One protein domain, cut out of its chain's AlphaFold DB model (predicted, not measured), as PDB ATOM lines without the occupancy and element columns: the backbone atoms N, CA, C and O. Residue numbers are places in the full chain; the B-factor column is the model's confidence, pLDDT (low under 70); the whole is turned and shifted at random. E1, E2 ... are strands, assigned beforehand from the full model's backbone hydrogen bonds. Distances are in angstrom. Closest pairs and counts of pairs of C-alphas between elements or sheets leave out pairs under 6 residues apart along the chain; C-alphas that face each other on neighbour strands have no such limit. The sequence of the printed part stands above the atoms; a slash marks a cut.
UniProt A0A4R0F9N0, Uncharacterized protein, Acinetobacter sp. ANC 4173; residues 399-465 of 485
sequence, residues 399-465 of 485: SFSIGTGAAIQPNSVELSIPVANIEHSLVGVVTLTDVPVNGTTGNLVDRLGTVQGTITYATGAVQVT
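What this domain is: This is residues 399 to 465 of the 485 residues of an uncharacterized protein of Acinetobacter sp. ANC 4173 (UniProt A0A4R0F9N0). What shape does the backbone make? One sheet of six antiparallel strands curls like part of a barrel, open between its edge strands E1 and E2, with the long hairpin of E2 and E3 reaching out along the longest axis. The long link from E1 to E2, residues 402 to 413, runs from one edge of the sheet to the other. What is it made of? The printed part has 67 residues with six named strands, E1 to E6 along the chain, in the sheet order E1 - E6 - E5 - E4 - E3 - E2, and no named helix; the class is all strand. How large is it? It is compact, with a radius of gyration of the C-alphas of 12.5 A, and spans 39 by 26 by 14 A, only just flat.

Where its parts are: Where do the first strands lie? E1 is residues 399 to 401, with C-alpha 399 at (11.372, 30.305, 132.347). E2 is residues 414 to 420, 19.7 A long, and E3 is residues 426 to 436, the longest strand at 29.6 A, with C-alpha 426 at (-6.364, 26.005, 138.915). Where do the others lie? E4 is residues 441 to 445, 12.9 A long, and E5 is residues 451 to 456, 14.7 A long. E6 is residues 461 to 464, 10.1 A long, and ends with C-alpha 464 at (8.162, 35.258, 135.361).

How they stand to each other: What pairs with E1? E1 is an edge strand, antiparallel to E6 at 148 degrees, with N 462 and O 400 within hydrogen-bond range at 2.8 A. How do the strands from E2 onward follow each other? E2 to E6 form a meander, each strand the antiparallel neighbour of the one before. E2 and E3 form a hairpin, with N 415 and O 432 at 2.8 A, as do E3 and E4, with N 435 and O 443 at 2.8 A; pairing on E3 is staggered, residues 426 to 433 with E2 and 433 to 436 with E4. How does the sheet reach E6? E4 and E5 form a hairpin, with N 444 and O 453 at 2.8 A, and so do E5 and E6, with N 454 and O 463 at 2.8 A. Which strands stay apart? Among them are E1 and E2, the two edge strands, and E2 and E4, only just, at 8.3 A.

The domain as a whole: How far does it reach? The two C-alphas farthest apart are those of Glu 423 and Gly 439, 39.9 A. How strongly is the sheet curved? It is strongly twisted, and the way across it turns by 189 degrees. Is the printed part whole and confident? The printed part has no cut; the link from E1 to E2 is long and the other links are tight. The mean pLDDT of the printed part is 87.9, and residues 405 to 406 are under 70.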
ATOM      1  N   SER A 399      10.417  29.872 133.367       92.81
ATOM      2  CA  SER A 399      11.372  30.305 132.347       92.81
ATOM      3  C   SER A 399      11.067  29.606 131.029       92.81
ATOM      4  O   SER A 399      11.072  28.378 130.960       92.81
ATOM      5  N   PHE A 400      10.785  30.381 129.985       91.81
ATOM      6  CA  PHE A 400      10.471  29.886 128.643       91.81
ATOM      7  C   PHE A 400      10.836  30.940 127.593       91.81
ATOM      8  O   PHE A 400      11.164  32.070 127.939       91.81
ATOM      9  N   SER A 401      10.782  30.585 126.311       90.44
ATOM     10  CA  SER A 401      10.972  31.541 125.215       90.44
ATOM     11  C   SER A 401       9.728  31.612 124.343       90.44
ATOM     12  O   SER A 401       9.070  30.595 124.115       90.44
ATOM     13  N   ILE A 402       9.432  32.807 123.841       88.94
ATOM     14  CA  ILE A 402       8.371  33.055 122.866       88.94
ATOM     15  C   ILE A 402       8.955  33.483 121.516       88.94
ATOM     16  O   ILE A 402      10.068  34.000 121.427       88.94
ATOM     17  N   GLY A 403       8.190  33.267 120.451       82.38
ATOM     18  CA  GLY A 403       8.635  33.433 119.075       82.38
ATOM     19  C   GLY A 403       9.556  32.306 118.600       82.38
ATOM     20  O   GLY A 403       9.766  31.293 119.266       82.38
ATOM     21  N   THR A 404      10.104  32.486 117.401       70.25
ATOM     22  CA  THR A 404      11.019  31.539 116.741       70.25
ATOM     23  C   THR A 404      12.493  31.944 116.880       70.25
ATOM     24  O   THR A 404      13.331  31.498 116.100       70.25
ATOM     25  N   GLY A 405      12.820  32.805 117.853       58.31
ATOM     26  CA  GLY A 405      14.162  33.379 118.031       58.31
ATOM     27  C   GLY A 405      14.441  34.638 117.197       58.31
ATOM     28  O   GLY A 405      15.581  35.088 117.141       58.31
ATOM     29  N   ALA A 406      13.422  35.213 116.548       62.03
ATOM     30  CA  ALA A 406      13.495  36.562 115.988       62.03
ATOM     31  C   ALA A 406      13.349  37.618 117.098       62.03
ATOM     32  O   ALA A 406      12.754  37.345 118.140       62.03
ATOM     33  N   ALA A 407      13.857  38.829 116.849       75.94
ATOM     34  CA  ALA A 407      13.682  39.950 117.762       75.94
ATOM     35  C   ALA A 407      12.183  40.222 117.978       75.94
ATOM     36  O   ALA A 407      11.468  40.595 117.045       75.94
ATOM     37  N   ILE A 408      11.716  40.015 119.208       87.38
ATOM     38  CA  ILE A 408      10.386  40.412 119.653       87.38
ATOM     39  C   ILE A 408      10.342  41.932 119.672       87.38
ATOM     40  O   ILE A 408      11.262  42.596 120.146       87.38
ATOM     41  N   GLN A 409       9.276  42.493 119.126       86.31
ATOM     42  CA  GLN A 409       9.102  43.930 119.123       86.31
ATOM     43  C   GLN A 409       8.824  44.412 120.558       86.31
ATOM     44  O   GLN A 409       7.992  43.816 121.240       86.31
ATOM     45  N   PRO A 410       9.482  45.480 121.041       88.50
ATOM     46  CA  PRO A 410       9.157  46.025 122.351       88.50
ATOM     47  C   PRO A 410       7.687  46.457 122.443       88.50
ATOM     48  O   PRO A 410       7.124  46.972 121.473       88.50
ATOM     49  N   ASN A 411       7.080  46.275 123.619       88.44
ATOM     50  CA  ASN A 411       5.697  46.648 123.927       88.44
ATOM     51  C   ASN A 411       4.652  45.929 123.054       88.44
ATOM     52  O   ASN A 411       3.641  46.515 122.657       88.44
ATOM     53  N   SER A 412       4.921  44.674 122.685       87.50
ATOM     54  CA  SER A 412       4.058  43.893 121.786       87.50
ATOM     55  C   SER A 412       3.643  42.530 122.343       87.50
ATOM     56  O   SER A 412       3.139  41.701 121.586       87.50
ATOM     57  N   VAL A 413       3.889  42.263 123.628       89.62
ATOM     58  CA  VAL A 413       3.648  40.951 124.240       89.62
ATOM     59  C   VAL A 413       2.614  41.053 125.352       89.62
ATOM     60  O   VAL A 413       2.709  41.896 126.242       89.62
ATOM     61  N   GLU A 414       1.658  40.132 125.318       90.81
ATOM     62  CA  GLU A 414       0.751  39.829 126.418       90.81
ATOM     63  C   GLU A 414       0.853  38.332 126.724       90.81
ATOM     64  O   GLU A 414       0.909  37.499 125.818       90.81
ATOM     65  N   LEU A 415       0.903  37.985 128.007       91.88
ATOM     66  CA  LEU A 415       0.959  36.613 128.489       91.88
ATOM     67  C   LEU A 415      -0.278  36.325 129.326       91.88
ATOM     68  O   LEU A 415      -0.614  37.094 130.219       91.88
ATOM     69  N   SER A 416      -0.903  35.177 129.086       92.31
ATOM     70  CA  SER A 416      -1.966  34.632 129.930       92.31
ATOM     71  C   SER A 416      -1.450  33.372 130.613       92.31
ATOM     72  O   SER A 416      -1.246  32.351 129.957       92.31
ATOM     73  N   ILE A 417      -1.199  33.451 131.920       91.88
ATOM     74  CA  ILE A 417      -0.550  32.384 132.687       91.88
ATOM     75  C   ILE A 417      -1.536  31.802 133.707       91.88
ATOM     76  O   ILE A 417      -1.937  32.516 134.630       91.88
ATOM     77  N   PRO A 418      -1.950  30.529 133.580       90.00
ATOM     78  CA  PRO A 418      -2.799  29.891 134.578       90.00
ATOM     79  C   PRO A 418      -2.037  29.695 135.895       90.00
ATOM     80  O   PRO A 418      -0.878  29.281 135.894       90.00
ATOM     81  N   VAL A 419      -2.698  29.966 137.019       88.56
ATOM     82  CA  VAL A 419      -2.140  29.816 138.370       88.56
ATOM     83  C   VAL A 419      -2.995  28.880 139.219       88.56
ATOM     84  O   VAL A 419      -4.226  28.853 139.109       88.56
ATOM     85  N   ALA A 420      -2.331  28.103 140.074       85.62
ATOM     86  CA  ALA A 420      -2.958  27.149 140.979       85.62
ATOM     87  C   ALA A 420      -2.805  27.578 142.446       85.62
ATOM     88  O   ALA A 420      -1.843  28.260 142.799       85.62
ATOM     89  N   ASN A 421      -3.745  27.167 143.302       81.81
ATOM     90  CA  ASN A 421      -3.615  27.317 144.751       81.81
ATOM     91  C   ASN A 421      -2.638  26.270 145.318       81.81
ATOM     92  O   ASN A 421      -2.104  25.417 144.607       81.81
ATOM     93  N   ILE A 422      -2.453  26.306 146.638       76.81
ATOM     94  CA  ILE A 422      -1.653  25.328 147.386       76.81
ATOM     95  C   ILE A 422      -2.154  23.878 147.249       76.81
ATOM     96  O   ILE A 422      -1.397  22.952 147.509       76.81
ATOM     97  N   GLU A 423      -3.403  23.671 146.822       80.38
ATOM     98  CA  GLU A 423      -4.000  22.352 146.563       80.38
ATOM     99  C   GLU A 423      -3.837  21.920 145.094       80.38
ATOM    100  O   GLU A 423      -4.471  20.966 144.645       80.38
ATOM    101  N   HIS A 424      -3.013  22.640 144.323       76.12
ATOM    102  CA  HIS A 424      -2.773  22.438 142.891       76.12
ATOM    103  C   HIS A 424      -4.032  22.514 142.011       76.12
ATOM    104  O   HIS A 424      -4.023  22.072 140.861       76.12
ATOM    105  N   SER A 425      -5.104  23.119 142.517       81.00
ATOM    106  CA  SER A 425      -6.299  23.411 141.731       81.00
ATOM    107  C   SER A 425      -6.115  24.737 141.006       81.00
ATOM    108  O   SER A 425      -5.726  25.729 141.623       81.00
ATOM    109  N   LEU A 426      -6.391  24.769 139.700       79.31
ATOM    110  CA  LEU A 426      -6.364  26.005 138.915       79.31
ATOM    111  C   LEU A 426      -7.425  26.978 139.444       79.31
ATOM    112  O   LEU A 426      -8.607  26.649 139.472       79.31
ATOM    113  N   VAL A 427      -6.997  28.173 139.851       81.19
ATOM    114  CA  VAL A 427      -7.861  29.182 140.502       81.19
ATOM    115  C   VAL A 427      -8.070  30.411 139.623       81.19
ATOM    116  O   VAL A 427      -8.979  31.205 139.858       81.19
ATOM    117  N   GLY A 428      -7.230  30.599 138.606       86.38
ATOM    118  CA  GLY A 428      -7.339  31.747 137.718       86.38
ATOM    119  C   GLY A 428      -6.216  31.844 136.697       86.38
ATOM    120  O   GLY A 428      -5.373  30.956 136.576       86.38
ATOM    121  N   VAL A 429      -6.227  32.955 135.965       89.12
ATOM    122  CA  VAL A 429      -5.227  33.319 134.960       89.12
ATOM    123  C   VAL A 429      -4.684  34.700 135.311       89.12
ATOM    124  O   VAL A 429      -5.455  35.633 135.531       89.12
ATOM    125  N   VAL A 430      -3.361  34.825 135.373       90.94
ATOM    126  CA  VAL A 430      -2.664  36.109 135.458       90.94
ATOM    127  C   VAL A 430      -2.393  36.587 134.038       90.94
ATOM    128  O   VAL A 430      -1.698  35.907 133.281       90.94
ATOM    129  N   THR A 431      -2.923  37.756 133.686       92.19
ATOM    130  CA  THR A 431      -2.571  38.448 132.443       92.19
ATOM    131  C   THR A 431      -1.442  39.432 132.724       92.19
ATOM    132  O   THR A 431      -1.608  40.343 133.538       92.19
ATOM    133  N   LEU A 432      -0.302  39.248 132.060       93.06
ATOM    134  CA  LEU A 432       0.845  40.145 132.144       93.06
ATOM    135  C   LEU A 432       1.084  40.818 130.805       93.06
ATOM    136  O   LEU A 432       1.063  40.172 129.761       93.06
ATOM    137  N   THR A 433       1.362  42.111 130.856       91.94
ATOM    138  CA  THR A 433       1.593  42.947 129.684       91.94
ATOM    139  C   THR A 433       3.032  43.440 129.677       91.94
ATOM    140  O   THR A 433       3.569  43.813 130.721       91.94
ATOM    141  N   ASP A 434       3.663  43.432 128.508       92.25
ATOM    142  CA  ASP A 434       5.014  43.950 128.318       92.25
ATOM    143  C   ASP A 434       5.069  45.481 128.408       92.25
ATOM    144  O   ASP A 434       4.363  46.198 127.698       92.25
ATOM    145  N   VAL A 435       5.946  45.973 129.279       90.75
ATOM    146  CA  VAL A 435       6.286  47.383 129.459       90.75
ATOM    147  C   VAL A 435       7.799  47.531 129.267       90.75
ATOM    148  O   VAL A 435       8.569  47.125 130.146       90.75
ATOM    149  N   PRO A 436       8.271  48.124 128.155       90.56
ATOM    150  CA  PRO A 436       9.700  48.242 127.894       90.56
ATOM    151  C   PRO A 436      10.450  49.030 128.964       90.56
ATOM    152  O   PRO A 436      10.054  50.131 129.337       90.56
ATOM    153  N   VAL A 437      11.596  48.497 129.387       90.62
ATOM    154  CA  VAL A 437      12.575  49.231 130.204       90.62
ATOM    155  C   VAL A 437      13.548  49.976 129.294       90.62
ATOM    156  O   VAL A 437      13.931  51.113 129.551       90.62
ATOM    157  N   ASN A 438      13.962  49.324 128.208       86.69
ATOM    158  CA  ASN A 438      14.846  49.865 127.181       86.69
ATOM    159  C   ASN A 438      14.581  49.125 125.847       86.69
ATOM    160  O   ASN A 438      13.543  48.489 125.687       86.69
ATOM    161  N   GLY A 439      15.468  49.254 124.856       83.44
ATOM    162  CA  GLY A 439      15.312  48.586 123.555       83.44
ATOM    163  C   GLY A 439      15.643  47.087 123.547       83.44
ATOM    164  O   GLY A 439      15.441  46.439 122.526       83.44
ATOM    165  N   THR A 440      16.164  46.528 124.643       89.50
ATOM    166  CA  THR A 440      16.609  45.126 124.739       89.50
ATOM    167  C   THR A 440      15.802  44.300 125.740       89.50
ATOM    168  O   THR A 440      15.672  43.091 125.543       89.50
ATOM    169  N   THR A 441      15.228  44.929 126.769       92.44
ATOM    170  CA  THR A 441      14.454  44.263 127.823       92.44
ATOM    171  C   THR A 441      13.158  44.996 128.178       92.44
ATOM    172  O   THR A 441      13.092  46.231 128.165       92.44
ATOM    173  N   GLY A 442      12.146  44.223 128.571       92.75
ATOM    174  CA  GLY A 442      10.859  44.688 129.086       92.75
ATOM    175  C   GLY A 442      10.507  44.055 130.427       92.75
ATOM    176  O   GLY A 442      11.005  42.981 130.770       92.75
ATOM    177  N   ASN A 443       9.653  44.736 131.183       95.56
ATOM    178  CA  ASN A 443       9.018  44.220 132.387       95.56
ATOM    179  C   ASN A 443       7.654  43.636 132.020       95.56
ATOM    180  O   ASN A 443       6.906  44.238 131.259       95.56
ATOM    181  N   LEU A 444       7.304  42.499 132.610       94.12
ATOM    182  CA  LEU A 444       5.980  41.900 132.490       94.12
ATOM    183  C   LEU A 444       5.158  42.308 133.706       94.12
ATOM    184  O   LEU A 444       5.488  41.949 134.839       94.12
ATOM    185  N   VAL A 445       4.125  43.104 133.460       92.75
ATOM    186  CA  VAL A 445       3.391  43.838 134.490       92.75
ATOM    187  C   VAL A 445       1.938  43.388 134.513       92.75
ATOM    188  O   VAL A 445       1.325  43.215 133.461       92.75
ATOM    189  N   ASP A 446       1.383  43.179 135.705       90.50
ATOM    190  CA  ASP A 446      -0.038  42.869 135.857       90.50
ATOM    191  C   ASP A 446      -0.929  44.115 135.699       90.50
ATOM    192  O   ASP A 446      -0.467  45.255 135.592       90.50
ATOM    193  N   ARG A 447      -2.249  43.908 135.721       80.88
ATOM    194  CA  ARG A 447      -3.241  44.991 135.612       80.88
ATOM    195  C   ARG A 447      -3.137  46.046 136.728       80.88
ATOM    196  O   ARG A 447      -3.637  47.155 136.554       80.88
ATOM    197  N   LEU A 448      -2.534  45.716 137.869       84.00
ATOM    198  CA  LEU A 448      -2.351  46.633 138.995       84.00
ATOM    199  C   LEU A 448      -1.023  47.402 138.910       84.00
ATOM    200  O   LEU A 448      -0.736  48.210 139.791       84.00
ATOM    201  N   GLY A 449      -0.223  47.180 137.863       83.88
ATOM    202  CA  GLY A 449       1.085  47.808 137.703       83.88
ATOM    203  C   GLY A 449       2.217  47.077 138.435       83.88
ATOM    204  O   GLY A 449       3.332  47.596 138.495       83.88
ATOM    205  N   THR A 450       1.969  45.883 138.982       90.69
ATOM    206  CA  THR A 450       2.991  45.098 139.683       90.69
ATOM    207  C   THR A 450       3.836  44.328 138.680       90.69
ATOM    208  O   THR A 450       3.319  43.561 137.867       90.69
ATOM    209  N   VAL A 451       5.156  44.511 138.738       94.69
ATOM    210  CA  VAL A 451       6.105  43.764 137.902       94.69
ATOM    211  C   VAL A 451       6.217  42.335 138.429       94.69
ATOM    212  O   VAL A 451       6.614  42.128 139.573       94.69
ATOM    213  N   GLN A 452       5.894  41.353 137.589       94.69
ATOM    214  CA  GLN A 452       5.944  39.928 137.933       94.69
ATOM    215  C   GLN A 452       6.926  39.134 137.061       94.69
ATOM    216  O   GLN A 452       7.109  37.935 137.263       94.69
ATOM    217  N   GLY A 453       7.589  39.773 136.096       95.06
ATOM    218  CA  GLY A 453       8.584  39.114 135.259       95.06
ATOM    219  C   GLY A 453       9.329  40.062 134.333       95.06
ATOM    220  O   GLY A 453       9.145  41.279 134.380       95.06
ATOM    221  N   THR A 454      10.160  39.488 133.473       96.00
ATOM    222  CA  THR A 454      10.925  40.197 132.447       96.00
ATOM    223  C   THR A 454      10.902  39.443 131.122       96.00
ATOM    224  O   THR A 454      10.717  38.223 131.079       96.00
ATOM    225  N   ILE A 455      11.107  40.183 130.035       93.94
ATOM    226  CA  ILE A 455      11.307  39.654 128.688       93.94
ATOM    227  C   ILE A 455      12.578  40.243 128.071       93.94
ATOM    228  O   ILE A 455      12.859  41.434 128.205       93.94
ATOM    229  N   THR A 456      13.348  39.409 127.374       94.06
ATOM    230  CA  THR A 456      14.476  39.830 126.533       94.06
ATOM    231  C   THR A 456      14.060  39.799 125.070       94.06
ATOM    232  O   THR A 456      13.798  38.732 124.519       94.06
ATOM    233  N   TYR A 457      14.042  40.956 124.412       91.19
ATOM    234  CA  TYR A 457      13.500  41.083 123.059       91.19
ATOM    235  C   TYR A 457      14.311  40.337 122.005       91.19
ATOM    236  O   TYR A 457      13.739  39.713 121.120       91.19
ATOM    237  N   ALA A 458      15.641  40.343 122.113       89.56
ATOM    238  CA  ALA A 458      16.515  39.715 121.119       89.56
ATOM    239  C   ALA A 458      16.326  38.192 121.010       89.56
ATOM    240  O   ALA A 458      16.559  37.624 119.949       89.56
ATOM    241  N   THR A 459      15.927  37.537 122.101       89.69
ATOM    242  CA  THR A 459      15.818  36.071 122.190       89.69
ATOM    243  C   THR A 459      14.396  35.584 122.447       89.69
ATOM    244  O   THR A 459      14.148  34.383 122.373       89.69
ATOM    245  N   GLY A 460      13.479  36.487 122.804       90.31
ATOM    246  CA  GLY A 460      12.147  36.149 123.299       90.31
ATOM    247  C   GLY A 460      12.156  35.427 124.648       90.31
ATOM    248  O   GLY A 460      11.148  34.829 125.010       90.31
ATOM    249  N   ALA A 461      13.274  35.435 125.382       92.56
ATOM    250  CA  ALA A 461      13.375  34.766 126.675       92.56
ATOM    251  C   ALA A 461      12.540  35.500 127.734       92.56
ATOM    252  O   ALA A 461      12.710  36.703 127.934       92.56
ATOM    253  N   VAL A 462      11.677  34.758 128.420       93.88
ATOM    254  CA  VAL A 462      10.768  35.222 129.468       93.88
ATOM    255  C   VAL A 462      11.132  34.554 130.789       93.88
ATOM    256  O   VAL A 462      11.310  33.336 130.847       93.88
ATOM    257  N   GLN A 463      11.208  35.352 131.855       94.69
ATOM    258  CA  GLN A 463      11.327  34.884 133.237       94.69
ATOM    259  C   GLN A 463      10.232  35.534 134.075       94.69
ATOM    260  O   GLN A 463      10.158  36.759 134.142       94.69
ATOM    261  N   VAL A 464       9.370  34.741 134.707       95.19
ATOM    262  CA  VAL A 464       8.162  35.258 135.361       95.19
ATOM    263  C   VAL A 464       7.798  34.465 136.611       95.19
ATOM    264  O   VAL A 464       7.872  33.242 136.620       95.19
ATOM    265  N   THR A 465       7.363  35.160 137.655       93.56
ATOM    266  CA  THR A 465       6.832  34.594 138.901       93.56
ATOM    267  C   THR A 465       5.383  35.070 139.042       93.56
ATOM    268  O   THR A 465       5.138  36.086 139.694       93.56
TER     269      THR A 465